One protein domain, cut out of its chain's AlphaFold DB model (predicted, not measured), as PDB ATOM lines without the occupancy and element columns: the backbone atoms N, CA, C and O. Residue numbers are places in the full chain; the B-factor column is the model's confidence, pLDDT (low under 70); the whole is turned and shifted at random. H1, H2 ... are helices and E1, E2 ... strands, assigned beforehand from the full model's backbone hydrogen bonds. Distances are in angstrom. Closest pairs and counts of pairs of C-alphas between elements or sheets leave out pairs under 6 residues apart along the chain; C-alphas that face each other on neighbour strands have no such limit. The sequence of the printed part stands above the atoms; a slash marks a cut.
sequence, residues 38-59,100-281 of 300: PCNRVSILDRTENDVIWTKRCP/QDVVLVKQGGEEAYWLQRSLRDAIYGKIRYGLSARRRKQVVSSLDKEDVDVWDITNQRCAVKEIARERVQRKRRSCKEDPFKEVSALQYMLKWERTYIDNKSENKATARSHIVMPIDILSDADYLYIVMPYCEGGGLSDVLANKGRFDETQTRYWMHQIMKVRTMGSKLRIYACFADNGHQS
ATOM      1  N   PRO A  38      29.705  47.643 -39.560       95.06
ATOM      2  CA  PRO A  38      28.259  47.635 -39.692       95.06
ATOM      3  C   PRO A  38      27.774  46.343 -40.365       95.06
ATOM      4  O   PRO A  38      28.386  45.829 -41.308       95.06
ATOM      5  N   CYS A  39      26.647  45.816 -39.892       94.81
ATOM      6  CA  CYS A  39      25.987  44.651 -40.472       94.81
ATOM      7  C   CYS A  39      24.471  44.823 -40.523       94.81
ATOM      8  O   CYS A  39      23.906  45.626 -39.787       94.81
ATOM      9  N   ASN A  40      23.822  44.013 -41.355       92.94
ATOM     10  CA  ASN A  40      22.372  43.887 -41.392       92.94
ATOM     11  C   ASN A  40      21.954  42.512 -40.879       92.94
ATOM     12  O   ASN A  40      22.476  41.487 -41.327       92.94
ATOM     13  N   ARG A  41      20.977  42.501 -39.977       91.81
ATOM     14  CA  ARG A  41      20.285  41.298 -39.530       91.81
ATOM     15  C   ARG A  41      19.128  41.026 -40.488       91.81
ATOM     16  O   ARG A  41      18.190  41.811 -40.546       91.81
ATOM     17  N   VAL A  42      19.192  39.938 -41.251       91.38
ATOM     18  CA  VAL A  42      18.165  39.612 -42.255       91.38
ATOM     19  C   VAL A  42      17.545  38.244 -42.008       91.38
ATOM     20  O   VAL A  42      18.218  37.302 -41.586       91.38
ATOM     21  N   SER A  43      16.249  38.131 -42.289       89.44
ATOM     22  CA  SER A  43      15.522  36.865 -42.251       89.44
ATOM     23  C   SER A  43      15.814  36.025 -43.496       89.44
ATOM     24  O   SER A  43      15.961  36.554 -44.606       89.44
ATOM     25  N   ILE A  44      15.839  34.706 -43.323       89.12
ATOM     26  CA  ILE A  44      15.896  33.766 -44.444       89.12
ATOM     27  C   ILE A  44      14.554  33.764 -45.178       89.12
ATOM     28  O   ILE A  44      13.502  33.644 -44.558       89.12
ATOM     29  N   LEU A  45      14.596  33.910 -46.503       85.31
ATOM     30  CA  LEU A  45      13.425  33.761 -47.370       85.31
ATOM     31  C   LEU A  45      13.190  32.300 -47.741       85.31
ATOM     32  O   LEU A  45      12.050  31.850 -47.772       85.31
ATOM     33  N   ASP A  46      14.269  31.592 -48.072       83.50
ATOM     34  CA  ASP A  46      14.227  30.198 -48.498       83.50
ATOM     35  C   ASP A  46      15.585  29.520 -48.265       83.50
ATOM     36  O   ASP A  46      16.642  30.173 -48.275       83.50
ATOM     37  N   ARG A  47      15.554  28.200 -48.084       83.75
ATOM     38  CA  ARG A  47      16.730  27.346 -47.945       83.75
ATOM     39  C   ARG A  47      16.582  26.139 -48.859       83.75
ATOM     40  O   ARG A  47      15.642  25.363 -48.747       83.75
ATOM     41  N   THR A  48      17.575  25.942 -49.719       81.31
ATOM     42  CA  THR A  48      17.621  24.762 -50.592       81.31
ATOM     43  C   THR A  48      18.412  23.624 -49.945       81.31
ATOM     44  O   THR A  48      19.264  23.863 -49.087       81.31
ATOM     45  N   GLU A  49      18.189  22.393 -50.409       77.31
ATOM     46  CA  GLU A  49      18.940  21.198 -49.982       77.31
ATOM     47  C   GLU A  49      20.447  21.279 -50.287       77.31
ATOM     48  O   GLU A  49      21.238  20.572 -49.672       77.31
ATOM     49  N   ASN A  50      20.866  22.174 -51.188       79.81
ATOM     50  CA  ASN A  50      22.256  22.330 -51.625       79.81
ATOM     51  C   ASN A  50      23.057  23.335 -50.779       79.81
ATOM     52  O   ASN A  50      23.976  23.967 -51.298       79.81
ATOM     53  N   ASP A  51      22.683  23.536 -49.513       88.06
ATOM     54  CA  ASP A  51      23.362  24.468 -48.603       88.06
ATOM     55  C   ASP A  51      23.434  25.916 -49.138       88.06
ATOM     56  O   ASP A  51      24.407  26.646 -48.946       88.06
ATOM     57  N   VAL A  52      22.349  26.353 -49.789       89.88
ATOM     58  CA  VAL A  52      22.176  27.732 -50.275       89.88
ATOM     59  C   VAL A  52      21.048  28.424 -49.520       89.88
ATOM     60  O   VAL A  52      19.944  27.876 -49.421       89.88
ATOM     61  N   ILE A  53      21.314  29.648 -49.058       91.69
ATOM     62  CA  ILE A  53      20.353  30.522 -48.375       91.69
ATOM     63  C   ILE A  53      20.002  31.711 -49.265       91.69
ATOM     64  O   ILE A  53      20.877  32.326 -49.878       91.69
ATOM     65  N   TRP A  54      18.721  32.063 -49.282       89.94
ATOM     66  CA  TRP A  54      18.192  33.231 -49.976       89.94
ATOM     67  C   TRP A  54      17.747  34.252 -48.935       89.94
ATOM     68  O   TRP A  54      16.963  33.929 -48.044       89.94
ATOM     69  N   THR A  55      18.225  35.488 -49.035       90.31
ATOM     70  CA  THR A  55      17.846  36.576 -48.119       90.31
ATOM     71  C   THR A  55      17.334  37.766 -48.904       90.31
ATOM     72  O   THR A  55      17.838  38.060 -49.990       90.31
ATOM     73  N   LYS A  56      16.384  38.516 -48.341       87.69
ATOM     74  CA  LYS A  56      15.999  39.801 -48.930       87.69
ATOM     75  C   LYS A  56      17.217  40.725 -48.931       87.69
ATOM     76  O   LYS A  56      17.919  40.828 -47.926       87.69
ATOM     77  N   ARG A  57      17.491  41.370 -50.061       82.75
ATOM     78  CA  ARG A  57      18.567  42.350 -50.170       82.75
ATOM     79  C   ARG A  57      18.204  43.561 -49.321       82.75
ATOM     80  O   ARG A  57      17.163  44.182 -49.529       82.75
ATOM     81  N   CYS A  58      19.076  43.916 -48.386       71.44
ATOM     82  CA  CYS A  58      18.997  45.216 -47.734       71.44
ATOM     83  C   CYS A  58      19.550  46.273 -48.701       71.44
ATOM     84  O   CYS A  58      20.692  46.126 -49.151       71.44
ATOM     85  N   PRO A  59      18.782  47.321 -49.045       67.31
ATOM     86  CA  PRO A  59      19.300  48.415 -49.853       67.31
ATOM     87  C   PRO A  59      20.507  49.039 -49.148       67.31
ATOM     88  O   PRO A  59      20.458  49.378 -47.964       67.31
ATOM     89  N   GLN A 100      14.310  31.923 -34.964       69.19
ATOM     90  CA  GLN A 100      14.340  32.534 -36.267       69.19
ATOM     91  C   GLN A 100      15.761  32.360 -36.756       69.19
ATOM     92  O   GLN A 100      16.737  32.849 -36.161       69.19
ATOM     93  N   ASP A 101      15.854  31.584 -37.825       83.25
ATOM     94  CA  ASP A 101      17.031  31.508 -38.650       83.25
ATOM     95  C   ASP A 101      17.316  32.913 -39.183       83.25
ATOM     96  O   ASP A 101      16.547  33.506 -39.946       83.25
ATOM     97  N   VAL A 102      18.426  33.466 -38.716       91.50
ATOM     98  CA  VAL A 102      18.843  34.836 -39.000       91.50
ATOM     99  C   VAL A 102      20.187  34.779 -39.691       91.50
ATOM    100  O   VAL A 102      21.056  33.996 -39.314       91.50
ATOM    101  N   VAL A 103      20.383  35.640 -40.682       94.12
ATOM    102  CA  VAL A 103      21.674  35.827 -41.334       94.12
ATOM    103  C   VAL A 103      22.204  37.210 -40.978       94.12
ATOM    104  O   VAL A 103      21.515  38.214 -41.148       94.12
ATOM    105  N   LEU A 104      23.437  37.269 -40.481       95.00
ATOM    106  CA  LEU A 104      24.172  38.516 -40.303       95.00
ATOM    107  C   LEU A 104      24.961  38.792 -41.576       95.00
ATOM    108  O   LEU A 104      25.883  38.049 -41.902       95.00
ATOM    109  N   VAL A 105      24.603  39.847 -42.298       94.31
ATOM    110  CA  VAL A 105      25.261  40.249 -43.543       94.31
ATOM    111  C   VAL A 105      26.181  41.430 -43.264       94.31
ATOM    112  O   VAL A 105      25.713  42.498 -42.870       94.31
ATOM    113  N   LYS A 106      27.485  41.266 -43.497       93.56
ATOM    114  CA  LYS A 106      28.459  42.357 -43.363       93.56
ATOM    115  C   LYS A 106      28.182  43.435 -44.414       93.56
ATOM    116  O   LYS A 106      28.035  43.125 -45.601       93.56
ATOM    117  N   GLN A 107      28.093  44.702 -44.008       89.25
ATOM    118  CA  GLN A 107      27.773  45.783 -44.941       89.25
ATOM    119  C   GLN A 107      28.902  45.945 -45.971       89.25
ATOM    120  O   GLN A 107      30.069  46.087 -45.618       89.25
ATOM    121  N   GLY A 108      28.551  45.890 -47.260       82.44
ATOM    122  CA  GLY A 108      29.525  45.952 -48.357       82.44
ATOM    123  C   GLY A 108      30.409  44.705 -48.511       82.44
ATOM    124  O   GLY A 108      31.332  44.726 -49.319       82.44
ATOM    125  N   GLY A 109      30.143  43.632 -47.754       82.75
ATOM    126  CA  GLY A 109      30.941  42.406 -47.752       82.75
ATOM    127  C   GLY A 109      30.401  41.279 -48.641       82.75
ATOM    128  O   GLY A 109      29.224  41.222 -49.006       82.75
ATOM    129  N   GLU A 110      31.288  40.327 -48.946       91.31
ATOM    130  CA  GLU A 110      30.962  39.035 -49.573       91.31
ATOM    131  C   GLU A 110      30.730  37.924 -48.532       91.31
ATOM    132  O   GLU A 110      30.567  36.762 -48.895       91.31
ATOM    133  N   GLU A 111      30.717  38.269 -47.244       94.06
ATOM    134  CA  GLU A 111      30.650  37.332 -46.122       94.06
ATOM    135  C   GLU A 111      29.402  37.583 -45.275       94.06
ATOM    136  O   GLU A 111      28.971  38.724 -45.071       94.06
ATOM    137  N   ALA A 112      28.818  36.493 -44.792       96.25
ATOM    138  CA  ALA A 112      27.675  36.499 -43.901       96.25
ATOM    139  C   ALA A 112      27.765  35.352 -42.887       96.25
ATOM    140  O   ALA A 112      28.537  34.409 -43.061       96.25
ATOM    141  N   TYR A 113      26.950  35.413 -41.837       96.88
ATOM    142  CA  TYR A 113      26.882  34.391 -40.796       96.88
ATOM    143  C   TYR A 113      25.444  33.950 -40.587       96.88
ATOM    144  O   TYR A 113      24.613  34.731 -40.132       96.88
ATOM    145  N   TRP A 114      25.149  32.693 -40.899       95.88
ATOM    146  CA  TRP A 114      23.845  32.107 -40.630       95.88
ATOM    147  C   TRP A 114      23.796  31.585 -39.194       95.88
ATOM    148  O   TRP A 114      24.487  30.626 -38.849       95.88
ATOM    149  N   LEU A 115      22.982  32.231 -38.361       94.56
ATOM    150  CA  LEU A 115      22.740  31.880 -36.967       94.56
ATOM    151  C   LEU A 115      21.597  30.870 -36.886       94.56
ATOM    152  O   LEU A 115      20.461  31.186 -37.234       94.56
ATOM    153  N   GLN A 116      21.897  29.680 -36.375       91.19
ATOM    154  CA  GLN A 116      20.951  28.568 -36.310       91.19
ATOM    155  C   GLN A 116      20.313  28.488 -34.922       91.19
ATOM    156  O   GLN A 116      19.216  28.982 -34.686       91.19
ATOM    157  N   ARG A 117      21.038  27.939 -33.943       91.12
ATOM    158  CA  ARG A 117      20.513  27.636 -32.602       91.12
ATOM    159  C   ARG A 117      21.204  28.438 -31.508       91.12
ATOM    160  O   ARG A 117      22.375  28.793 -31.654       91.12
ATOM    161  N   SER A 118      20.499  28.690 -30.407       91.31
ATOM    162  CA  SER A 118      21.124  29.198 -29.180       91.31
ATOM    163  C   SER A 118      21.987  28.105 -28.547       91.31
ATOM    164  O   SER A 118      21.628  26.926 -28.564       91.31
ATOM    165  N   LEU A 119      23.158  28.487 -28.047       87.19
ATOM    166  CA  LEU A 119      24.068  27.618 -27.302       87.19
ATOM    167  C   LEU A 119      23.919  27.836 -25.799       87.19
ATOM    168  O   LEU A 119      23.942  26.867 -25.047       87.19
ATOM    169  N   ARG A 120      23.819  29.099 -25.375       86.44
ATOM    170  CA  ARG A 120      23.689  29.507 -23.971       86.44
ATOM    171  C   ARG A 120      23.252  30.963 -23.869       86.44
ATOM    172  O   ARG A 120      23.563  31.759 -24.758       86.44
ATOM    173  N   ASP A 121      22.651  31.315 -22.745       86.81
ATOM    174  CA  ASP A 121      22.377  32.707 -22.397       86.81
ATOM    175  C   ASP A 121      23.622  33.396 -21.834       86.81
ATOM    176  O   ASP A 121      24.538  32.755 -21.303       86.81
ATOM    177  N   ALA A 122      23.645  34.717 -21.983       83.56
ATOM    178  CA  ALA A 122      24.699  35.603 -21.517       83.56
ATOM    179  C   ALA A 122      24.088  36.821 -20.807       83.56
ATOM    180  O   ALA A 122      22.936  37.186 -21.035       83.56
ATOM    181  N   ILE A 123      24.889  37.518 -19.998       84.38
ATOM    182  CA  ILE A 123      24.425  38.630 -19.140       84.38
ATOM    183  C   ILE A 123      23.630  39.696 -19.923       84.38
ATOM    184  O   ILE A 123      22.613  40.208 -19.448       84.38
ATOM    185  N   TYR A 124      24.088  40.015 -21.137       86.69
ATOM    186  CA  TYR A 124      23.510  41.051 -22.000       86.69
ATOM    187  C   TYR A 124      22.837  40.499 -23.265       86.69
ATOM    188  O   TYR A 124      22.536  41.267 -24.177       86.69
ATOM    189  N   GLY A 125      22.622  39.186 -23.366       89.94
ATOM    190  CA  GLY A 125      22.083  38.572 -24.578       89.94
ATOM    191  C   GLY A 125      22.295  37.063 -24.612       89.94
ATOM    192  O   GLY A 125      21.985  36.385 -23.640       89.94
ATOM    193  N   LYS A 126      22.808  36.524 -25.720       91.25
ATOM    194  CA  LYS A 126      22.959  35.071 -25.911       91.25
ATOM    195  C   LYS A 126      24.120  34.716 -26.826       91.25
ATOM    196  O   LYS A 126      24.583  35.528 -27.620       91.25
ATOM    197  N   ILE A 127      24.591  33.481 -26.728       91.06
ATOM    198  CA  ILE A 127      25.577  32.908 -27.643       91.06
ATOM    199  C   ILE A 127      24.842  31.993 -28.615       91.06
ATOM    200  O   ILE A 127      24.201  31.034 -28.189       91.06
ATOM    201  N   ARG A 128      24.960  32.238 -29.920       93.19
ATOM    202  CA  ARG A 128      24.389  31.389 -30.973       93.19
ATOM    203  C   ARG A 128      25.461  30.608 -31.714       93.19
ATOM    204  O   ARG A 128      26.579  31.075 -31.907       93.19
ATOM    205  N   TYR A 129      25.097  29.412 -32.152       93.56
ATOM    206  CA  TYR A 129      25.853  28.643 -33.129       93.56
ATOM    207  C   TYR A 129      25.518  29.127 -34.537       93.56
ATOM    208  O   TYR A 129      24.344  29.347 -34.847       93.56
ATOM    209  N   GLY A 130      26.529  29.224 -35.396       94.75
ATOM    210  CA  GLY A 130      26.327  29.567 -36.793       94.75
ATOM    211  C   GLY A 130      27.338  28.953 -37.750       94.75
ATOM    212  O   GLY A 130      28.311  28.301 -37.357       94.75
ATOM    213  N   LEU A 131      27.077  29.181 -39.031       96.00
ATOM    214  CA  LEU A 131      27.955  28.838 -40.144       96.00
ATOM    215  C   LEU A 131      28.277  30.111 -40.925       96.00
ATOM    216  O   LEU A 131      27.389  30.934 -41.155       96.00
ATOM    217  N   SER A 132      29.530  30.278 -41.345       96.44
ATOM    218  CA  SER A 132      29.850  31.351 -42.284       96.44
ATOM    219  C   SER A 132      29.321  30.999 -43.670       96.44
ATOM    220  O   SER A 132      29.333  29.839 -44.086       96.44
ATOM    221  N   ALA A 133      28.855  32.005 -44.388       95.81
ATOM    222  CA  ALA A 133      28.334  31.902 -45.733       95.81
ATOM    223  C   ALA A 133      29.010  32.948 -46.622       95.81
ATOM    224  O   ALA A 133      29.428  34.010 -46.157       95.81
ATOM    225  N   ARG A 134      29.132  32.643 -47.914       95.25
ATOM    226  CA  ARG A 134      29.734  33.536 -48.906       95.25
ATOM    227  C   ARG A 134      28.720  33.928 -49.957       95.25
ATOM    228  O   ARG A 134      27.950  33.100 -50.432       95.25
ATOM    229  N   ARG A 135      28.730  35.201 -50.337       92.31
ATOM    230  CA  ARG A 135      27.859  35.729 -51.383       92.31
ATOM    231  C   ARG A 135      28.203  35.046 -52.702       92.31
ATOM    232  O   ARG A 135      29.343  35.125 -53.168       92.31
ATOM    233  N   ARG A 136      27.219  34.410 -53.333       90.56
ATOM    234  CA  ARG A 136      27.410  33.788 -54.643       90.56
ATOM    235  C   ARG A 136      27.580  34.889 -55.693       90.56
ATOM    236  O   ARG A 136      26.654  35.660 -55.950       90.56
ATOM    237  N   LYS A 137      28.764  34.975 -56.311       82.81
ATOM    238  CA  LYS A 137      29.012  35.877 -57.450       82.81
ATOM    239  C   LYS A 137      28.178  35.372 -58.619       82.81
ATOM    240  O   LYS A 137      28.375  34.257 -59.088       82.81
ATOM    241  N   GLN A 138      27.184  36.161 -58.994       71.56
ATOM    242  CA  GLN A 138      26.106  35.798 -59.903       71.56
ATOM    243  C   GLN A 138      26.626  35.092 -61.173       71.56
ATOM    244  O   GLN A 138      27.339  35.690 -61.975       71.56
ATOM    245  N   VAL A 139      26.237  33.831 -61.376       51.38
ATOM    246  CA  VAL A 139      26.319  33.151 -62.673       51.38
ATOM    247  C   VAL A 139      24.886  33.036 -63.190       51.38
ATOM    248  O   VAL A 139      24.171  32.098 -62.869       51.38
ATOM    249  N   VAL A 140      24.510  34.033 -63.995       54.19
ATOM    250  CA  VAL A 140      23.633  33.888 -65.170       54.19
ATOM    251  C   VAL A 140      22.105  33.856 -64.942       54.19
ATOM    252  O   VAL A 140      21.505  32.873 -64.537       54.19
ATOM    253  N   SER A 141      21.532  35.004 -65.330       53.97
ATOM    254  CA  SER A 141      20.371  35.239 -66.206       53.97
ATOM    255  C   SER A 141      18.975  34.713 -65.861       53.97
ATOM    256  O   SER A 141      18.748  33.526 -65.652       53.97
ATOM    257  N   SER A 142      18.027  35.636 -66.072       49.44
ATOM    258  CA  SER A 142      16.599  35.437 -66.342       49.44
ATOM    259  C   SER A 142      15.785  34.862 -65.189       49.44
ATOM    260  O   SER A 142      15.533  33.665 -65.149       49.44
ATOM    261  N   LEU A 143      15.368  35.754 -64.281       51.34
ATOM    262  CA  LEU A 143      14.003  35.893 -63.739       51.34
ATOM    263  C   LEU A 143      14.044  36.863 -62.540       51.34
ATOM    264  O   LEU A 143      14.255  36.448 -61.404       51.34
ATOM    265  N   ASP A 144      13.930  38.163 -62.826       51.44
ATOM    266  CA  ASP A 144      13.214  39.228 -62.092       51.44
ATOM    267  C   ASP A 144      13.026  39.133 -60.561       51.44
ATOM    268  O   ASP A 144      11.977  39.494 -60.029       51.44
ATOM    269  N   LYS A 145      14.034  38.697 -59.805       60.12
ATOM    270  CA  LYS A 145      14.090  38.895 -58.348       60.12
ATOM    271  C   LYS A 145      15.244  39.834 -58.021       60.12
ATOM    272  O   LYS A 145      16.259  39.410 -57.475       60.12
ATOM    273  N   GLU A 146      15.102  41.102 -58.406       65.81
ATOM    274  CA  GLU A 146      16.150  42.123 -58.231       65.81
ATOM    275  C   GLU A 146      16.557  42.332 -56.758       65.81
ATOM    276  O   GLU A 146      17.690  42.737 -56.501       65.81
ATOM    277  N   ASP A 147      15.715  41.931 -55.799       81.75
ATOM    278  CA  ASP A 147      15.894  42.188 -54.364       81.75
ATOM    279  C   ASP A 147      16.284  40.961 -53.528       81.75
ATOM    280  O   ASP A 147      15.957  40.883 -52.340       81.75
ATOM    281  N   VAL A 148      16.971  39.975 -54.110       87.12
ATOM    282  CA  VAL A 148      17.413  38.789 -53.359       87.12
ATOM    283  C   VAL A 148      18.921  38.593 -53.457       87.12
ATOM    284  O   VAL A 148      19.524  38.700 -54.525       87.12
ATOM    285  N   ASP A 149      19.526  38.300 -52.311       88.56
ATOM    286  CA  ASP A 149      20.912  37.875 -52.193       88.56
ATOM    287  C   ASP A 149      20.964  36.362 -51.957       88.56
ATOM    288  O   ASP A 149      20.175  35.807 -51.189       88.56
ATOM    289  N   VAL A 150      21.895  35.699 -52.644       91.44
ATOM    290  CA  VAL A 150      22.095  34.247 -52.588       91.44
ATOM    291  C   VAL A 150      23.440  33.959 -51.928       91.44
ATOM    292  O   VAL A 150      24.472  34.497 -52.345       91.44
ATOM    293  N   TRP A 151      23.424  33.101 -50.912       93.69
ATOM    294  CA  TRP A 151      24.572  32.796 -50.064       93.69
ATOM    295  C   TRP A 151      24.881  31.304 -50.074       93.69
ATOM    296  O   TRP A 151      24.010  30.486 -49.791       93.69
ATOM    297  N   ASP A 152      26.136  30.971 -50.352       94.69
ATOM    298  CA  ASP A 152      26.684  29.625 -50.243       94.69
ATOM    299  C   ASP A 152      27.148  29.392 -48.807       94.69
ATOM    300  O   ASP A 152      28.104  30.031 -48.352       94.69
ATOM    301  N   ILE A 153      26.472  28.504 -48.073       95.19
ATOM    302  CA  ILE A 153      26.886  28.134 -46.717       95.19
ATOM    303  C   ILE A 153      28.216  27.389 -46.808       95.19
ATOM    304  O   ILE A 153      28.403  26.485 -47.622       95.19
ATOM    305  N   THR A 154      29.162  27.760 -45.955       95.00
ATOM    306  CA  THR A 154      30.435  27.061 -45.829       95.00
ATOM    307  C   THR A 154      30.432  26.136 -44.611       95.00
ATOM    308  O   THR A 154      29.628  26.268 -43.692       95.00
ATOM    309  N   ASN A 155      31.409  25.230 -44.551       93.19
ATOM    310  CA  ASN A 155      31.616  24.350 -43.396       93.19
ATOM    311  C   ASN A 155      32.340  25.034 -42.218       93.19
ATOM    312  O   ASN A 155      32.736  24.366 -41.260       93.19
ATOM    313  N   GLN A 156      32.575  26.350 -42.279       94.44
ATOM    314  CA  GLN A 156      33.231  27.068 -41.192       94.44
ATOM    315  C   GLN A 156      32.221  27.397 -40.093       94.44
ATOM    316  O   GLN A 156      31.364  28.268 -40.234       94.44
ATOM    317  N   ARG A 157      32.353  26.678 -38.979       94.44
ATOM    318  CA  ARG A 157      31.521  26.824 -37.784       94.44
ATOM    319  C   ARG A 157      31.970  28.026 -36.956       94.44
ATOM    320  O   ARG A 157      33.158  28.156 -36.650       94.44
ATOM    321  N   CYS A 158      31.021  28.851 -36.527       94.94
ATOM    322  CA  CYS A 158      31.265  29.978 -35.634       94.94
ATOM    323  C   CYS A 158      30.330  29.965 -34.415       94.94
ATOM    324  O   CYS A 158      29.267  29.341 -34.407       94.94
ATOM    325  N   ALA A 159      30.768  30.643 -33.359       94.56
ATOM    326  CA  ALA A 159      29.939  31.039 -32.233       94.56
ATOM    327  C   ALA A 159      29.779  32.560 -32.278       94.56
ATOM    328  O   ALA A 159      30.765  33.278 -32.424       94.56
ATOM    329  N   VAL A 160      28.552  33.053 -32.152       94.62
ATOM    330  CA  VAL A 160      28.246  34.484 -32.205       94.62
ATOM    331  C   VAL A 160      27.655  34.905 -30.876       94.62
ATOM    332  O   VAL A 160      26.588  34.435 -30.492       94.62
ATOM    333  N   LYS A 161      28.358  35.784 -30.163       94.06
ATOM    334  CA  LYS A 161      27.837  36.430 -28.957       94.06
ATOM    335  C   LYS A 161      26.989  37.621 -29.386       94.06
ATOM    336  O   LYS A 161      27.538  38.624 -29.836       94.06
ATOM    337  N   GLU A 162      25.674  37.475 -29.281       93.31
ATOM    338  CA  GLU A 162      24.687  38.531 -29.494       93.31
ATOM    339  C   GLU A 162      24.515  39.321 -28.193       93.31
ATOM    340  O   GLU A 162      24.181  38.759 -27.149       93.31
ATOM    341  N   ILE A 163      24.739  40.630 -28.254       93.25
ATOM    342  CA  ILE A 163      24.656  41.545 -27.115       93.25
ATOM    343  C   ILE A 163      23.598  42.594 -27.450       93.25
ATOM    344  O   ILE A 163      23.814  43.425 -28.328       93.25
ATOM    345  N   ALA A 164      22.463  42.561 -26.755       93.25
ATOM    346  CA  ALA A 164      21.389  43.533 -26.930       93.25
ATOM    347  C   ALA A 164      21.779  44.867 -26.282       93.25
ATOM    348  O   ALA A 164      22.001  44.939 -25.070       93.25
ATOM    349  N   ARG A 165      21.839  45.944 -27.069       92.88
ATOM    350  CA  ARG A 165      22.250  47.276 -26.593       92.88
ATOM    351  C   ARG A 165      21.325  47.804 -25.504       92.88
ATOM    352  O   ARG A 165      21.808  48.392 -24.539       92.88
ATOM    353  N   GLU A 166      20.026  47.544 -25.620       92.56
ATOM    354  CA  GLU A 166      19.040  47.914 -24.604       92.56
ATOM    355  C   GLU A 166      19.364  47.270 -23.243       92.56
ATOM    356  O   GLU A 166      19.418  47.955 -22.219       92.56
ATOM    357  N   ARG A 167      19.702  45.970 -23.226       89.25
ATOM    358  CA  ARG A 167      20.100  45.258 -21.998       89.25
ATOM    359  C   ARG A 167      21.374  45.832 -21.393       89.25
ATOM    360  O   ARG A 167      21.477  45.930 -20.171       89.25
ATOM    361  N   VAL A 168      22.335  46.239 -22.225       88.75
ATOM    362  CA  VAL A 168      23.557  46.906 -21.750       88.75
ATOM    363  C   VAL A 168      23.226  48.228 -21.070       88.75
ATOM    364  O   VAL A 168      23.775  48.506 -20.009       88.75
ATOM    365  N   GLN A 169      22.321  49.030 -21.638       89.69
ATOM    366  CA  GLN A 169      21.908  50.303 -21.044       89.69
ATOM    367  C   GLN A 169      21.203  50.094 -19.700       89.69
ATOM    368  O   GLN A 169      21.577  50.741 -18.720       89.69
ATOM    369  N   ARG A 170      20.265  49.141 -19.629       87.69
ATOM    370  CA  ARG A 170      19.507  48.822 -18.410       87.69
ATOM    371  C   ARG A 170      20.405  48.301 -17.283       87.69
ATOM    372  O   ARG A 170      20.332  48.779 -16.156       87.69
ATOM    373  N   LYS A 171      21.317  47.373 -17.594       83.69
ATOM    374  CA  LYS A 171      22.195  46.709 -16.610       83.69
ATOM    375  C   LYS A 171      23.542  47.420 -16.388       83.69
ATOM    376  O   LYS A 171      24.393  46.919 -15.656       83.69
ATOM    377  N   ARG A 172      23.761  48.605 -16.978       80.50
ATOM    378  CA  ARG A 172      25.056  49.322 -16.927       80.50
ATOM    379  C   ARG A 172      25.521  49.661 -15.509       80.50
ATOM    380  O   ARG A 172      26.720  49.765 -15.271       80.50
ATOM    381  N   ARG A 173      24.581  49.902 -14.591       78.25
ATOM    382  CA  ARG A 173      24.878  50.265 -13.195       78.25
ATOM    383  C   ARG A 173      24.962  49.052 -12.266       78.25
ATOM    384  O   ARG A 173      25.647  49.132 -11.253       78.25
ATOM    385  N   SER A 174      24.291  47.951 -12.605       79.19
ATOM    386  CA  SER A 174      24.212  46.745 -11.772       79.19
ATOM    387  C   SER A 174      25.301  45.718 -12.090       79.19
ATOM    388  O   SER A 174      25.713  44.960 -11.212       79.19
ATOM    389  N   CYS A 175      25.827  45.710 -13.316       75.12
ATOM    390  CA  CYS A 175      26.880  44.791 -13.730       75.12
ATOM    391  C   CYS A 175      28.250  45.486 -13.785       75.12
ATOM    392  O   CYS A 175      28.391  46.591 -14.299       75.12
ATOM    393  N   LYS A 176      29.289  44.807 -13.280       76.12
ATOM    394  CA  LYS A 176      30.685  45.293 -13.339       76.12
ATOM    395  C   LYS A 176      31.302  45.181 -14.736       76.12
ATOM    396  O   LYS A 176      32.362  45.754 -14.985       76.12
ATOM    397  N   GLU A 177      30.677  44.403 -15.610       75.12
ATOM    398  CA  GLU A 177      31.153  44.147 -16.962       75.12
ATOM    399  C   GLU A 177      30.689  45.240 -17.920       75.12
ATOM    400  O   GLU A 177      29.626  45.831 -17.767       75.12
ATOM    401  N   ASP A 178      31.525  45.539 -18.907       83.12
ATOM    402  CA  ASP A 178      31.204  46.493 -19.958       83.12
ATOM    403  C   ASP A 178      31.573  45.841 -21.297       83.12
ATOM    404  O   ASP A 178      32.769  45.685 -21.582       83.12
ATOM    405  N   PRO A 179      30.586  45.433 -22.117       86.38
ATOM    406  CA  PRO A 179      30.856  44.730 -23.369       86.38
ATOM    407  C   PRO A 179      31.669  45.581 -24.353       86.38
ATOM    408  O   PRO A 179      32.394  45.041 -25.185       86.38
ATOM    409  N   PHE A 180      31.620  46.912 -24.238       88.31
ATOM    410  CA  PHE A 180      32.435  47.799 -25.064       88.31
ATOM    411  C   PHE A 180      33.916  47.716 -24.682       88.31
ATOM    412  O   PHE A 180      34.775  47.679 -25.562       88.31
ATOM    413  N   LYS A 181      34.227  47.610 -23.383       86.38
ATOM    414  CA  LYS A 181      35.605  47.398 -22.908       86.38
ATOM    415  C   LYS A 181      36.129  46.018 -23.297       86.38
ATOM    416  O   LYS A 181      37.301  45.906 -23.648       86.38
ATOM    417  N   GLU A 182      35.270  44.998 -23.268       85.19
ATOM    418  CA  GLU A 182      35.587  43.657 -23.778       85.19
ATOM    419  C   GLU A 182      36.006  43.719 -25.249       85.19
ATOM    420  O   GLU A 182      37.092  43.253 -25.596       85.19
ATOM    421  N   VAL A 183      35.209  44.367 -26.103       88.56
ATOM    422  CA  VAL A 183      35.545  44.523 -27.524       88.56
ATOM    423  C   VAL A 183      36.846  45.297 -27.720       88.56
ATOM    424  O   VAL A 183      37.715  44.848 -28.470       88.56
ATOM    425  N   SER A 184      37.023  46.421 -27.026       88.62
ATOM    426  CA  SER A 184      38.260  47.204 -27.089       88.62
ATOM    427  C   SER A 184      39.493  46.374 -26.717       88.62
ATOM    428  O   SER A 184      40.527  46.466 -27.382       88.62
ATOM    429  N   ALA A 185      39.387  45.530 -25.688       85.81
ATOM    430  CA  ALA A 185      40.462  44.630 -25.285       85.81
ATOM    431  C   ALA A 185      40.740  43.560 -26.355       85.81
ATOM    432  O   ALA A 185      41.900  43.342 -26.709       85.81
ATOM    433  N   LEU A 186      39.702  42.939 -26.928       85.38
ATOM    434  CA  LEU A 186      39.852  41.951 -28.004       85.38
ATOM    435  C   LEU A 186      40.521  42.549 -29.247       85.38
ATOM    436  O   LEU A 186      41.415  41.937 -29.828       85.38
ATOM    437  N   GLN A 187      40.145  43.767 -29.637       88.31
ATOM    438  CA  GLN A 187      40.753  44.470 -30.770       88.31
ATOM    439  C   GLN A 187      42.198  44.863 -30.511       88.31
ATOM    440  O   GLN A 187      43.048  44.737 -31.397       88.31
ATOM    441  N   TYR A 188      42.494  45.308 -29.291       85.44
ATOM    442  CA  TYR A 188      43.863  45.549 -28.873       85.44
ATOM    443  C   TYR A 188      44.698  44.268 -29.010       85.44
ATOM    444  O   TYR A 188      45.792  44.303 -29.576       85.44
ATOM    445  N   MET A 189      44.172  43.129 -28.552       81.12
ATOM    446  CA  MET A 189      44.852  41.837 -28.647       81.12
ATOM    447  C   MET A 189      45.031  41.373 -30.095       81.12
ATOM    448  O   MET A 189      46.122  40.932 -30.442       81.12
ATOM    449  N   LEU A 190      44.021  41.543 -30.957       81.81
ATOM    450  CA  LEU A 190      44.122  41.267 -32.396       81.81
ATOM    451  C   LEU A 190      45.232  42.096 -33.048       81.81
ATOM    452  O   LEU A 190      46.032  41.583 -33.831       81.81
ATOM    453  N   LYS A 191      45.291  43.392 -32.724       83.75
ATOM    454  CA  LYS A 191      46.328  44.292 -33.230       83.75
ATOM    455  C   LYS A 191      47.708  43.852 -32.750       83.75
ATOM    456  O   LYS A 191      48.630  43.780 -33.559       83.75
ATOM    457  N   TRP A 192      47.839  43.544 -31.460       81.06
ATOM    458  CA  TRP A 192      49.089  43.073 -30.874       81.06
ATOM    459  C   TRP A 192      49.566  41.779 -31.539       81.06
ATOM    460  O   TRP A 192      50.713  41.711 -31.978       81.06
ATOM    461  N   GLU A 193      48.677  40.798 -31.698       77.06
ATOM    462  CA  GLU A 193      48.981  39.512 -32.328       77.06
ATOM    463  C   GLU A 193      49.479  39.695 -33.769       77.06
ATOM    464  O   GLU A 193      50.545  39.180 -34.106       77.06
ATOM    465  N   ARG A 194      48.793  40.510 -34.586       76.81
ATOM    466  CA  ARG A 194      49.243  40.850 -35.950       76.81
ATOM    467  C   ARG A 194      50.641  41.473 -35.943       76.81
ATOM    468  O   ARG A 194      51.541  40.976 -36.611       76.81
ATOM    469  N   THR A 195      50.862  42.492 -35.108       76.12
ATOM    470  CA  THR A 195      52.171  43.164 -35.029       76.12
ATOM    471  C   THR A 195      53.297  42.260 -34.523       76.12
ATOM    472  O   THR A 195      54.442  42.421 -34.935       76.12
ATOM    473  N   TYR A 196      53.014  41.317 -33.624       70.12
ATOM    474  CA  TYR A 196      54.036  40.433 -33.065       70.12
ATOM    475  C   TYR A 196      54.411  39.303 -34.034       70.12
ATOM    476  O   TYR A 196      55.577  38.909 -34.104       70.12
ATOM    477  N   ILE A 197      53.440  38.790 -34.791       66.44
ATOM    478  CA  ILE A 197      53.613  37.622 -35.665       66.44
ATOM    479  C   ILE A 197      54.250  37.982 -37.002       66.44
ATOM    480  O   ILE A 197      55.143  37.252 -37.442       66.44
ATOM    481  N   ASP A 198      53.886  39.125 -37.589       61.81
ATOM    482  CA  ASP A 198      54.497  39.624 -38.831       61.81
ATOM    483  C   ASP A 198      56.023  39.780 -38.693       61.81
ATOM    484  O   ASP A 198      56.770  39.665 -39.661       61.81
ATOM    485  N   ASN A 199      56.508  39.944 -37.461       58.28
ATOM    486  CA  ASN A 199      57.924  40.072 -37.147       58.28
ATOM    487  C   ASN A 199      58.668  38.734 -36.943       58.28
ATOM    488  O   ASN A 199      59.877  38.773 -36.706       58.28
ATOM    489  N   LYS A 200      58.011  37.554 -36.983       55.16
ATOM    490  CA  LYS A 200      58.672  36.298 -36.558       55.16
ATOM    491  C   LYS A 200      58.480  35.006 -37.365       55.16
ATOM    492  O   LYS A 200      59.296  34.123 -37.121       55.16
ATOM    493  N   SER A 201      57.498  34.842 -38.268       51.28
ATOM    494  CA  SER A 201      57.376  33.728 -39.262       51.28
ATOM    495  C   SER A 201      55.910  33.490 -39.667       51.28
ATOM    496  O   SER A 201      55.038  33.446 -38.803       51.28
ATOM    497  N   GLU A 202      55.672  33.218 -40.958       48.88
ATOM    498  CA  GLU A 202      54.385  32.997 -41.664       48.88
ATOM    499  C   GLU A 202      53.449  31.874 -41.147       48.88
ATOM    500  O   GLU A 202      52.417  31.601 -41.757       48.88
ATOM    501  N   ASN A 203      53.733  31.205 -40.028       44.69
ATOM    502  CA  ASN A 203      52.925  30.061 -39.589       44.69
ATOM    503  C   ASN A 203      51.911  30.406 -38.479       44.69
ATOM    504  O   ASN A 203      52.273  30.532 -37.308       44.69
ATOM    505  N   LYS A 204      50.632  30.486 -38.891       49.41
ATOM    506  CA  LYS A 204      49.362  30.392 -38.128       49.41
ATOM    507  C   LYS A 204      49.318  31.090 -36.760       49.41
ATOM    508  O   LYS A 204      49.674  30.514 -35.734       49.41
ATOM    509  N   ALA A 205      48.740  32.290 -36.746       47.88
ATOM    510  CA  ALA A 205      48.562  33.116 -35.554       47.88
ATOM    511  C   ALA A 205      47.708  32.487 -34.446       47.88
ATOM    512  O   ALA A 205      48.144  32.399 -33.300       47.88
ATOM    513  N   THR A 206      46.566  31.913 -34.805       49.19
ATOM    514  CA  THR A 206      45.609  31.346 -33.844       49.19
ATOM    515  C   THR A 206      46.047  30.032 -33.198       49.19
ATOM    516  O   THR A 206      45.468  29.630 -32.197       49.19
ATOM    517  N   ALA A 207      47.060  29.345 -33.738       52.53
ATOM    518  CA  ALA A 207      47.590  28.118 -33.131       52.53
ATOM    519  C   ALA A 207      48.541  28.413 -31.961       52.53
ATOM    520  O   ALA A 207      48.766  27.567 -31.100       52.53
ATOM    521  N   ARG A 208      49.123  29.619 -31.925       56.75
ATOM    522  CA  ARG A 208      50.117  29.982 -30.912       56.75
ATOM    523  C   ARG A 208      49.478  30.592 -29.675       56.75
ATOM    524  O   ARG A 208      49.936  30.302 -28.570       56.75
ATOM    525  N   SER A 209      48.445  31.417 -29.835       63.38
ATOM    526  CA  SER A 209      47.714  31.987 -28.708       63.38
ATOM    527  C   SER A 209      46.659  30.989 -28.219       63.38
ATOM    528  O   SER A 209      45.763  30.569 -28.943       63.38
ATOM    529  N   HIS A 210      46.738  30.597 -26.945       71.81
ATOM    530  CA  HIS A 210      45.676  29.831 -26.280       71.81
ATOM    531  C   HIS A 210      44.464  30.732 -25.979       71.81
ATOM    532  O   HIS A 210      43.884  30.693 -24.904       71.81
ATOM    533  N   ILE A 211      44.109  31.628 -26.893       76.81
ATOM    534  CA  ILE A 211      43.065  32.628 -26.718       76.81
ATOM    535  C   ILE A 211      42.195  32.571 -27.961       76.81
ATOM    536  O   ILE A 211      42.691  32.635 -29.081       76.81
ATOM    537  N   VAL A 212      40.891  32.435 -27.761       81.00
ATOM    538  CA  VAL A 212      39.929  32.553 -28.850       81.00
ATOM    539  C   VAL A 212      39.851  34.019 -29.244       81.00
ATOM    540  O   VAL A 212      39.371  34.862 -28.488       81.00
ATOM    541  N   MET A 213      40.350  34.300 -30.438       84.00
ATOM    542  CA  MET A 213      40.298  35.618 -31.048       84.00
ATOM    543  C   MET A 213      39.022  35.744 -31.885       84.00
ATOM    544  O   MET A 213      38.640  34.771 -32.545       84.00
ATOM    545  N   PRO A 214      38.344  36.906 -31.873       89.75
ATOM    546  CA  PRO A 214      37.183  37.101 -32.725       89.75
ATOM    547  C   PRO A 214      37.603  37.100 -34.199       89.75
ATOM    548  O   PRO A 214      38.671  37.601 -34.553       89.75
ATOM    549  N   ILE A 215      36.746  36.520 -35.038       90.81
ATOM    550  CA  ILE A 215      36.838  36.561 -36.500       90.81
ATOM    551  C   ILE A 215      36.408  37.950 -36.966       90.81
ATOM    552  O   ILE A 215      37.187  38.640 -37.614       90.81
ATOM    553  N   ASP A 216      35.211  38.366 -36.548       94.00
ATOM    554  CA  ASP A 216      34.616  39.664 -36.853       94.00
ATOM    555  C   ASP A 216      33.912  40.237 -35.621       94.00
ATOM    556  O   ASP A 216      33.456  39.512 -34.729       94.00
ATOM    557  N   ILE A 217      33.801  41.562 -35.592       94.56
ATOM    558  CA  ILE A 217      33.024  42.295 -34.598       94.56
ATOM    559  C   ILE A 217      32.065  43.192 -35.371       94.56
ATOM    560  O   ILE A 217      32.473  44.200 -35.953       94.56
ATOM    561  N   LEU A 218      30.796  42.802 -35.376       96.06
ATOM    562  CA  LEU A 218      29.757  43.437 -36.170       96.06
ATOM    563  C   LEU A 218      28.783  44.200 -35.276       96.06
ATOM    564  O   LEU A 218      28.596  43.851 -34.114       96.06
ATOM    565  N   SER A 219      28.108  45.209 -35.810       95.75
ATOM    566  CA  SER A 219      27.019  45.865 -35.093       95.75
ATOM    567  C   SER A 219      25.911  46.348 -36.008       95.75
ATOM    568  O   SER A 219      26.183  46.821 -37.111       95.75
ATOM    569  N   ASP A 220      24.691  46.321 -35.492       94.31
ATOM    570  CA  ASP A 220      23.538  47.017 -36.055       94.31
ATOM    571  C   ASP A 220      22.981  48.027 -35.023       94.31
ATOM    572  O   ASP A 220      23.668  48.393 -34.051       94.31
ATOM    573  N   ALA A 221      21.765  48.524 -35.274       92.75
ATOM    574  CA  ALA A 221      21.087  49.502 -34.427       92.75
ATOM    575  C   ALA A 221      20.791  48.974 -33.012       92.75
ATOM    576  O   ALA A 221      20.909  49.729 -32.046       92.75
ATOM    577  N   ASP A 222      20.499  47.679 -32.881       93.50
ATOM    578  CA  ASP A 222      19.933  47.085 -31.666       93.50
ATOM    579  C   ASP A 222      20.920  46.152 -30.952       93.50
ATOM    580  O   ASP A 222      20.882  45.995 -29.728       93.50
ATOM    581  N   TYR A 223      21.865  45.580 -31.693       94.81
ATOM    582  CA  TYR A 223      22.770  44.537 -31.241       94.81
ATOM    583  C   TYR A 223      24.234  44.816 -31.596       94.81
ATOM    584  O   TYR A 223      24.601  45.489 -32.564       94.81
ATOM    585  N   LEU A 224      25.096  44.231 -30.772       95.00
ATOM    586  CA  LEU A 224      26.513  44.026 -31.017       95.00
ATOM    587  C   LEU A 224      26.755  42.518 -31.165       95.00
ATOM    588  O   LEU A 224      26.275  41.728 -30.354       95.00
ATOM    589  N   TYR A 225      27.529  42.130 -32.173       95.75
ATOM    590  CA  TYR A 225      27.844  40.740 -32.476       95.75
ATOM    591  C   TYR A 225      29.351  40.520 -32.417       95.75
ATOM    592  O   TYR A 225      30.113  41.147 -33.150       95.75
ATOM    593  N   ILE A 226      29.787  39.588 -31.576       94.50
ATOM    594  CA  ILE A 226      31.182  39.138 -31.548       94.50
ATOM    595  C   ILE A 226      31.221  37.743 -32.165       94.50
ATOM    596  O   ILE A 226      30.769  36.774 -31.550       94.50
ATOM    597  N   VAL A 227      31.725  37.651 -33.395       94.62
ATOM    598  CA  VAL A 227      31.837  36.397 -34.140       94.62
ATOM    599  C   VAL A 227      33.162  35.741 -33.793       94.62
ATOM    600  O   VAL A 227      34.223  36.337 -33.945       94.62
ATOM    601  N   MET A 228      33.119  34.497 -33.342       92.50
ATOM    602  CA  MET A 228      34.285  33.740 -32.899       92.50
ATOM    603  C   MET A 228      34.323  32.365 -33.564       92.50
ATOM    604  O   MET A 228      33.274  31.832 -33.935       92.50
ATOM    605  N   PRO A 229      35.502  31.735 -33.677       90.00
ATOM    606  CA  PRO A 229      35.591  30.337 -34.072       90.00
ATOM    607  C   PRO A 229      34.772  29.450 -33.127       90.00
ATOM    608  O   PRO A 229      34.829  29.605 -31.903       90.00
ATOM    609  N   TYR A 230      34.017  28.501 -33.683       87.25
ATOM    610  CA  TYR A 230      33.271  27.564 -32.851       87.25
ATOM    611  C   TYR A 230      34.217  26.597 -32.131       87.25
ATOM    612  O   TYR A 230      35.062  25.935 -32.735       87.25
ATOM    613  N   CYS A 231      34.026  26.513 -30.820       83.94
ATOM    614  CA  CYS A 231      34.826  25.738 -29.891       83.94
ATOM    615  C   CYS A 231      34.151  24.381 -29.625       83.94
ATOM    616  O   CYS A 231      33.199  24.282 -28.850       83.94
ATOM    617  N   GLU A 232      34.613  23.330 -30.306       80.25
ATOM    618  CA  GLU A 232      34.077  21.978 -30.137       80.25
ATOM    619  C   GLU A 232      34.539  21.357 -28.808       80.25
ATOM    620  O   GLU A 232      35.734  21.193 -28.565       80.25
ATOM    621  N   GLY A 233      33.575  20.996 -27.956       78.00
ATOM    622  CA  GLY A 233      33.814  20.445 -26.616       78.00
ATOM    623  C   GLY A 233      33.263  21.296 -25.468       78.00
ATOM    624  O   GLY A 233      33.379  20.887 -24.316       78.00
ATOM    625  N   GLY A 234      32.631  22.437 -25.768       79.56
ATOM    626  CA  GLY A 234      31.933  23.259 -24.775       79.56
ATOM    627  C   GLY A 234      32.879  24.017 -23.847       79.56
ATOM    628  O   GLY A 234      34.004  24.343 -24.230       79.56
ATOM    629  N   GLY A 235      32.417  24.333 -22.639       77.31
ATOM    630  CA  GLY A 235      33.205  24.956 -21.583       77.31
ATOM    631  C   GLY A 235      33.977  23.953 -20.710       77.31
ATOM    632  O   GLY A 235      33.510  22.845 -20.462       77.31
ATOM    633  N   LEU A 236      35.134  24.339 -20.157       80.88
ATOM    634  CA  LEU A 236      35.857  23.616 -19.096       80.88
ATOM    635  C   LEU A 236      34.976  23.402 -17.870       80.88
ATOM    636  O   LEU A 236      35.085  22.357 -17.237       80.88
ATOM    637  N   SER A 237      34.099  24.363 -17.569       75.69
ATOM    638  CA  SER A 237      33.044  24.220 -16.563       75.69
ATOM    639  C   SER A 237      32.145  23.033 -16.872       75.69
ATOM    640  O   SER A 237      31.905  22.216 -15.994       75.69
ATOM    641  N   ASP A 238      31.711  22.898 -18.123       77.62
ATOM    642  CA  ASP A 238      30.766  21.870 -18.554       77.62
ATOM    643  C   ASP A 238      31.440  20.498 -18.517       77.62
ATOM    644  O   ASP A 238      30.879  19.517 -18.035       77.62
ATOM    645  N   VAL A 239      32.701  20.430 -18.951       81.50
ATOM    646  CA  VAL A 239      33.497  19.202 -18.859       81.50
ATOM    647  C   VAL A 239      33.789  18.827 -17.410       81.50
ATOM    648  O   VAL A 239      33.729  17.645 -17.071       81.50
ATOM    649  N   LEU A 240      34.076  19.799 -16.545       84.06
ATOM    650  CA  LEU A 240      34.253  19.551 -15.119       84.06
ATOM    651  C   LEU A 240      32.944  19.084 -14.474       84.06
ATOM    652  O   LEU A 240      32.975  18.119 -13.720       84.06
ATOM    653  N   ALA A 241      31.810  19.704 -14.803       82.94
ATOM    654  CA  ALA A 241      30.493  19.326 -14.299       82.94
ATOM    655  C   ALA A 241      30.128  17.893 -14.710       82.94
ATOM    656  O   ALA A 241      29.740  17.088 -13.868       82.94
ATOM    657  N   ASN A 242      30.354  17.537 -15.977       87.69
ATOM    658  CA  ASN A 242      30.085  16.193 -16.494       87.69
ATOM    659  C   ASN A 242      31.016  15.128 -15.899       87.69
ATOM    660  O   ASN A 242      30.620  13.978 -15.721       87.69
ATOM    661  N   LYS A 243      32.269  15.489 -15.604       89.44
ATOM    662  CA  LYS A 243      33.272  14.556 -15.074       89.44
ATOM    663  C   LYS A 243      33.312  14.503 -13.541       89.44
ATOM    664  O   LYS A 243      33.878  13.574 -12.966       89.44
ATOM    665  N   GLY A 244      32.771  15.512 -12.868       92.56
ATOM    666  CA  GLY A 244      32.857  15.740 -11.425       92.56
ATOM    667  C   GLY A 244      34.213  16.291 -10.969       92.56
ATOM    668  O   GLY A 244      34.271  17.317 -10.297       92.56
ATOM    669  N   ARG A 245      35.325  15.626 -11.319       92.69
ATOM    670  CA  ARG A 245      36.683  16.075 -10.956       92.69
ATOM    671  C   ARG A 245      37.737  15.704 -11.995       92.69
ATOM    672  O   ARG A 245      37.648  14.667 -12.651       92.69
ATOM    673  N   PHE A 246      38.774  16.529 -12.087       91.56
ATOM    674  CA  PHE A 246      39.990  16.211 -12.830       91.56
ATOM    675  C   PHE A 246      40.990  15.475 -11.939       91.56
ATOM    676  O   PHE A 246      41.096  15.755 -10.745       91.56
ATOM    677  N   ASP A 247      41.735  14.539 -12.524       95.19
ATOM    678  CA  ASP A 247      42.936  14.016 -11.874       95.19
ATOM    679  C   ASP A 247      44.059  15.070 -11.893       95.19
ATOM    680  O   ASP A 247      43.958  16.124 -12.535       95.19
ATOM    681  N   GLU A 248      45.133  14.813 -11.149       95.62
ATOM    682  CA  GLU A 248      46.260  15.743 -11.064       95.62
ATOM    683  C   GLU A 248      46.878  16.008 -12.443       95.62
ATOM    684  O   GLU A 248      47.183  17.153 -12.777       95.62
ATOM    685  N   THR A 249      47.009  14.973 -13.275       95.56
ATOM    686  CA  THR A 249      47.592  15.070 -14.618       95.56
ATOM    687  C   THR A 249      46.775  15.999 -15.517       95.56
ATOM    688  O   THR A 249      47.333  16.877 -16.172       95.56
ATOM    689  N   GLN A 250      45.451  15.859 -15.519       89.81
ATOM    690  CA  GLN A 250      44.528  16.713 -16.267       89.81
ATOM    691  C   GLN A 250      44.509  18.129 -15.717       89.81
ATOM    692  O   GLN A 250      44.563  19.081 -16.487       89.81
ATOM    693  N   THR A 251      44.470  18.279 -14.395       92.00
ATOM    694  CA  THR A 251      44.513  19.594 -13.750       92.00
ATOM    695  C   THR A 251      45.794  20.326 -14.133       92.00
ATOM    696  O   THR A 251      45.741  21.472 -14.572       92.00
ATOM    697  N   ARG A 252      46.946  19.649 -14.054       91.94
ATOM    698  CA  ARG A 252      48.242  20.190 -14.472       91.94
ATOM    699  C   ARG A 252      48.237  20.565 -15.948       91.94
ATOM    700  O   ARG A 252      48.703  21.649 -16.286       91.94
ATOM    701  N   TYR A 253      47.680  19.712 -16.808       86.06
ATOM    702  CA  TYR A 253      47.520  20.017 -18.227       86.06
ATOM    703  C   TYR A 253      46.717  21.309 -18.429       86.06
ATOM    704  O   TYR A 253      47.221  22.231 -19.067       86.06
ATOM    705  N   TRP A 254      45.529  21.435 -17.829       82.44
ATOM    706  CA  TRP A 254      44.688  22.632 -17.956       82.44
ATOM    707  C   TRP A 254      45.376  23.887 -17.426       82.44
ATOM    708  O   TRP A 254      45.417  24.908 -18.114       82.44
ATOM    709  N   MET A 255      45.989  23.795 -16.247       86.62
ATOM    710  CA  MET A 255      46.726  24.904 -15.648       86.62
ATOM    711  C   MET A 255      47.905  25.337 -16.521       86.62
ATOM    712  O   MET A 255      48.118  26.531 -16.698       86.62
ATOM    713  N   HIS A 256      48.633  24.402 -17.139       84.12
ATOM    714  CA  HIS A 256      49.714  24.741 -18.066       84.12
ATOM    715  C   HIS A 256      49.214  25.553 -19.264       84.12
ATOM    716  O   HIS A 256      49.843  26.544 -19.628       84.12
ATOM    717  N   GLN A 257      48.086  25.172 -19.863       77.94
ATOM    718  CA  GLN A 257      47.532  25.912 -20.999       77.94
ATOM    719  C   GLN A 257      47.073  27.321 -20.590       77.94
ATOM    720  O   GLN A 257      47.388  28.292 -21.275       77.94
ATOM    721  N   ILE A 258      46.418  27.455 -19.429       80.88
ATOM    722  CA  ILE A 258      46.026  28.758 -18.863       80.88
ATOM    723  C   ILE A 258      47.266  29.626 -18.611       80.88
ATOM    724  O   ILE A 258      47.288  30.810 -18.943       80.88
ATOM    725  N   MET A 259      48.335  29.043 -18.068       79.94
ATOM    726  CA  MET A 259      49.565  29.774 -17.768       79.94
ATOM    727  C   MET A 259      50.320  30.217 -19.025       79.94
ATOM    728  O   MET A 259      50.926  31.287 -19.010       79.94
ATOM    729  N   LYS A 260      50.239  29.477 -20.138       73.31
ATOM    730  CA  LYS A 260      50.835  29.910 -21.414       73.31
ATOM    731  C   LYS A 260      50.216  31.202 -21.956       73.31
ATOM    732  O   LYS A 260      50.926  31.988 -22.579       73.31
ATOM    733  N   VAL A 261      48.937  31.466 -21.666       65.69
ATOM    734  CA  VAL A 261      48.296  32.759 -21.975       65.69
ATOM    735  C   VAL A 261      49.041  33.905 -21.277       65.69
ATOM    736  O   VAL A 261      49.276  34.953 -21.873       65.69
ATOM    737  N   ARG A 262      49.489  33.683 -20.036       54.41
ATOM    738  CA  ARG A 262      50.215  34.666 -19.220       54.41
ATOM    739  C   ARG A 262      51.633  34.937 -19.719       54.41
ATOM    740  O   ARG A 262      52.084  36.074 -19.645       54.41
ATOM    741  N   THR A 263      52.320  33.930 -20.255       52.22
ATOM    742  CA  THR A 263      53.709  34.071 -20.732       52.22
ATOM    743  C   THR A 263      53.821  34.872 -22.036       52.22
ATOM    744  O   THR A 263      54.841  35.513 -22.266       52.22
ATOM    745  N   MET A 264      52.773  34.907 -22.865       51.16
ATOM    746  CA  MET A 264      52.712  35.804 -24.032       51.16
ATOM    747  C   MET A 264      52.517  37.278 -23.637       51.16
ATOM    748  O   MET A 264      52.848  38.177 -24.404       51.16
ATOM    749  N   GLY A 265      51.996  37.526 -22.431       44.56
ATOM    750  CA  GLY A 265      51.572  38.832 -21.935       44.56
ATOM    751  C   GLY A 265      52.458  39.421 -20.837       44.56
ATOM    752  O   GLY A 265      51.939  40.120 -19.975       44.56
ATOM    753  N   SER A 266      53.779  39.215 -20.836       37.34
ATOM    754  CA  SER A 266      54.667  39.823 -19.817       37.34
ATOM    755  C   SER A 266      54.613  41.365 -19.776       37.34
ATOM    756  O   SER A 266      55.097  41.960 -18.821       37.34
ATOM    757  N   LYS A 267      54.008  42.019 -20.784       37.69
ATOM    758  CA  LYS A 267      53.660  43.456 -20.783       37.69
ATOM    759  C   LYS A 267      52.150  43.739 -20.902       37.69
ATOM    760  O   LYS A 267      51.759  44.900 -20.939       37.69
ATOM    761  N   LEU A 268      51.290  42.716 -20.921       32.78
ATOM    762  CA  LEU A 268      49.843  42.874 -21.057       32.78
ATOM    763  C   LEU A 268      49.106  42.259 -19.865       32.78
ATOM    764  O   LEU A 268      48.988  41.040 -19.746       32.78
ATOM    765  N   ARG A 269      48.591  43.114 -18.972       29.59
ATOM    766  CA  ARG A 269      47.617  42.702 -17.950       29.59
ATOM    767  C   ARG A 269      46.406  42.120 -18.689       29.59
ATOM    768  O   ARG A 269      45.713  42.836 -19.404       29.59
ATOM    769  N   ILE A 270      46.219  40.808 -18.581       32.16
ATOM    770  CA  ILE A 270      45.172  40.060 -19.283       32.16
ATOM    771  C   ILE A 270      43.810  40.490 -18.735       32.16
ATOM    772  O   ILE A 270      43.488  40.211 -17.580       32.16
ATOM    773  N   TYR A 271      43.007  41.146 -19.571       31.80
ATOM    774  CA  TYR A 271      41.604  41.427 -19.285       31.80
ATOM    775  C   TYR A 271      40.775  40.227 -19.740       31.80
ATOM    776  O   TYR A 271      40.515  40.025 -20.924       31.80
ATOM    777  N   ALA A 272      40.418  39.379 -18.780       35.03
ATOM    778  CA  ALA A 272      39.572  38.220 -19.001       35.03
ATOM    779  C   ALA A 272      38.126  38.675 -19.236       35.03
ATOM    780  O   ALA A 272      37.406  38.957 -18.287       35.03
ATOM    781  N   CYS A 273      37.684  38.713 -20.489       31.83
ATOM    782  CA  CYS A 273      36.285  38.974 -20.811       31.83
ATOM    783  C   CYS A 273      35.655  37.695 -21.350       31.83
ATOM    784  O   CYS A 273      35.701  37.454 -22.538       31.83
ATOM    785  N   PHE A 274      35.228  36.803 -20.455       41.66
ATOM    786  CA  PHE A 274      33.886  36.204 -20.500       41.66
ATOM    787  C   PHE A 274      33.597  35.845 -19.049       41.66
ATOM    788  O   PHE A 274      34.098  34.818 -18.570       41.66
ATOM    789  N   ALA A 275      32.888  36.710 -18.339       35.34
ATOM    790  CA  ALA A 275      32.119  36.258 -17.204       35.34
ATOM    791  C   ALA A 275      30.699  36.075 -17.743       35.34
ATOM    792  O   ALA A 275      29.993  37.011 -18.084       35.34
ATOM    793  N   ASP A 276      30.332  34.817 -17.945       47.38
ATOM    794  CA  ASP A 276      28.924  34.489 -18.099       47.38
ATOM    795  C   ASP A 276      28.429  34.204 -16.685       47.38
ATOM    796  O   ASP A 276      28.962  33.332 -15.995       47.38
ATOM    797  N   ASN A 277      27.458  34.995 -16.233       40.53
ATOM    798  CA  ASN A 277      26.733  34.819 -14.973       40.53
ATOM    799  C   ASN A 277      27.629  34.667 -13.725       40.53
ATOM    800  O   ASN A 277      27.339  33.875 -12.834       40.53
ATOM    801  N   GLY A 278      28.744  35.406 -13.654       37.69
ATOM    802  CA  GLY A 278      29.663  35.366 -12.507       37.69
ATOM    803  C   GLY A 278      30.660  34.198 -12.501       37.69
ATOM    804  O   GLY A 278      31.516  34.139 -11.617       37.69
ATOM    805  N   HIS A 279      30.632  33.316 -13.506       39.31
ATOM    806  CA  HIS A 279      31.616  32.249 -13.682       39.31
ATOM    807  C   HIS A 279      32.556  32.560 -14.855       39.31
ATOM    808  O   HIS A 279      32.140  32.756 -16.000       39.31
ATOM    809  N   GLN A 280      33.864  32.577 -14.580       48.72
ATOM    810  CA  GLN A 280      34.885  32.640 -15.626       48.72
ATOM    811  C   GLN A 280      34.783  31.371 -16.477       48.72
ATOM    812  O   GLN A 280      35.149  30.284 -16.039       48.72
ATOM    813  N   SER A 281      34.263  31.502 -17.695       49.25
ATOM    814  CA  SER A 281      34.220  30.374 -18.629       49.25
ATOM    815  C   SER A 281      35.612  30.163 -19.229       49.25
ATOM    816  O   SER A 281      36.366  31.123 -19.358       49.25
TER     817      SER A 281
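What this domain is: This is residues 38 to 59 and 100 to 281 of the 300 residues of the protein "Hypothetical protein" of Ditylum brightwellii (UniProt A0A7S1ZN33). A closed barrel of six antiparallel strands, E1 to E6, extends through E6 into the hairpin E7 and E8, and helix H2 lies outside over this hairpin. H4 and H5 lie away from the barrel towards one end of the longest axis, while residues 139 to 144 stick out at the other. The printed part has 204 residues with five named helices and eight named strands, in the order E1 E2 E3 E4 E5 E6 H1 H2 H3 E7 E8 H4 H5; the class is mixed, helices and strands. It is only just compact, close to loose, with a radius of gyration of the C-alphas of 19.5 A and spans of 64 by 45 by 34 A.

Where its parts are: E1, residues 38 to 48, begins at C-alpha 38 (28.259, 47.635, -39.692) and is 27.5 A long. E2 is residues 52 to 56 and E3 residues 102 to 106. E4, residues 111 to 122, is 25.4 A long; E5, residues 125 to 135, 27.6 A; E6, residues 148 to 164, 27.1 A. H1 is residues 165 to 171. H2, residues 179 to 197, is 26.8 A long. H3 is residues 205 to 208, E7 residues 216 to 219, E8 residues 223 to 229 and H4 residues 236 to 243. H5, residues 248 to 264, is 24.7 A long and ends at C-alpha 264 (52.712, 35.804, -24.032).

How they stand to each other: Round the ring run E1, E2, E6, E5, E4, E3 and back to E1, with N 45 and O 54 at 2.8 A, N 53 and O 151 at 2.9 A, N 128 and O 160 at 2.8 A, N 114 and O 131 at 2.9 A, N 104 and O 113 at 2.8 A, and N 42 and O 103 at 2.9 A. E3 E4 E5 E6 form a meander, each strand the antiparallel neighbour of the one before. E6 bends by 115 degrees at residue 155 and pairs with E2 over residues 148 to 152 and with E8 over residues 158 to 164, N 161 and O 226 being 3.0 A apart. In the hairpin E7 and E8, N 225 and O 218 are 2.8 A apart. H2 is on the barrel, outside it, slantwise at 36 degrees to E8 on the local plane. H2 and H3 only just touch, with 3 pairs of C-alphas within 8 A, the closest those of Ile 197 and Ala 205, 6.8 A. H1 is on the barrel too; its closest C-alpha to E8 is that of Arg 165, 5.4 A from Tyr 223. H3, H4 and H5 are not on it, and H4 and H5 are apart. Every O i to N i+4 pair is within hydrogen-bond range in H1, H2 and H4, and 11 of 13 in H5; H3 is too short for one.

The domain as a whole: The C-alphas farthest apart, of Ser 142 and Glu 248, are 65.8 A apart. Residues 60 to 99 are not printed, with 21.5 A between C-alphas 59 and 100. Of the links printed whole, E5 to E6 is long, with 12 residues. Mean pLDDT of the printed part is 79.4; it is under 70 at residues 59, 100, 139 to 146, 197 to 209 and 261 to 281.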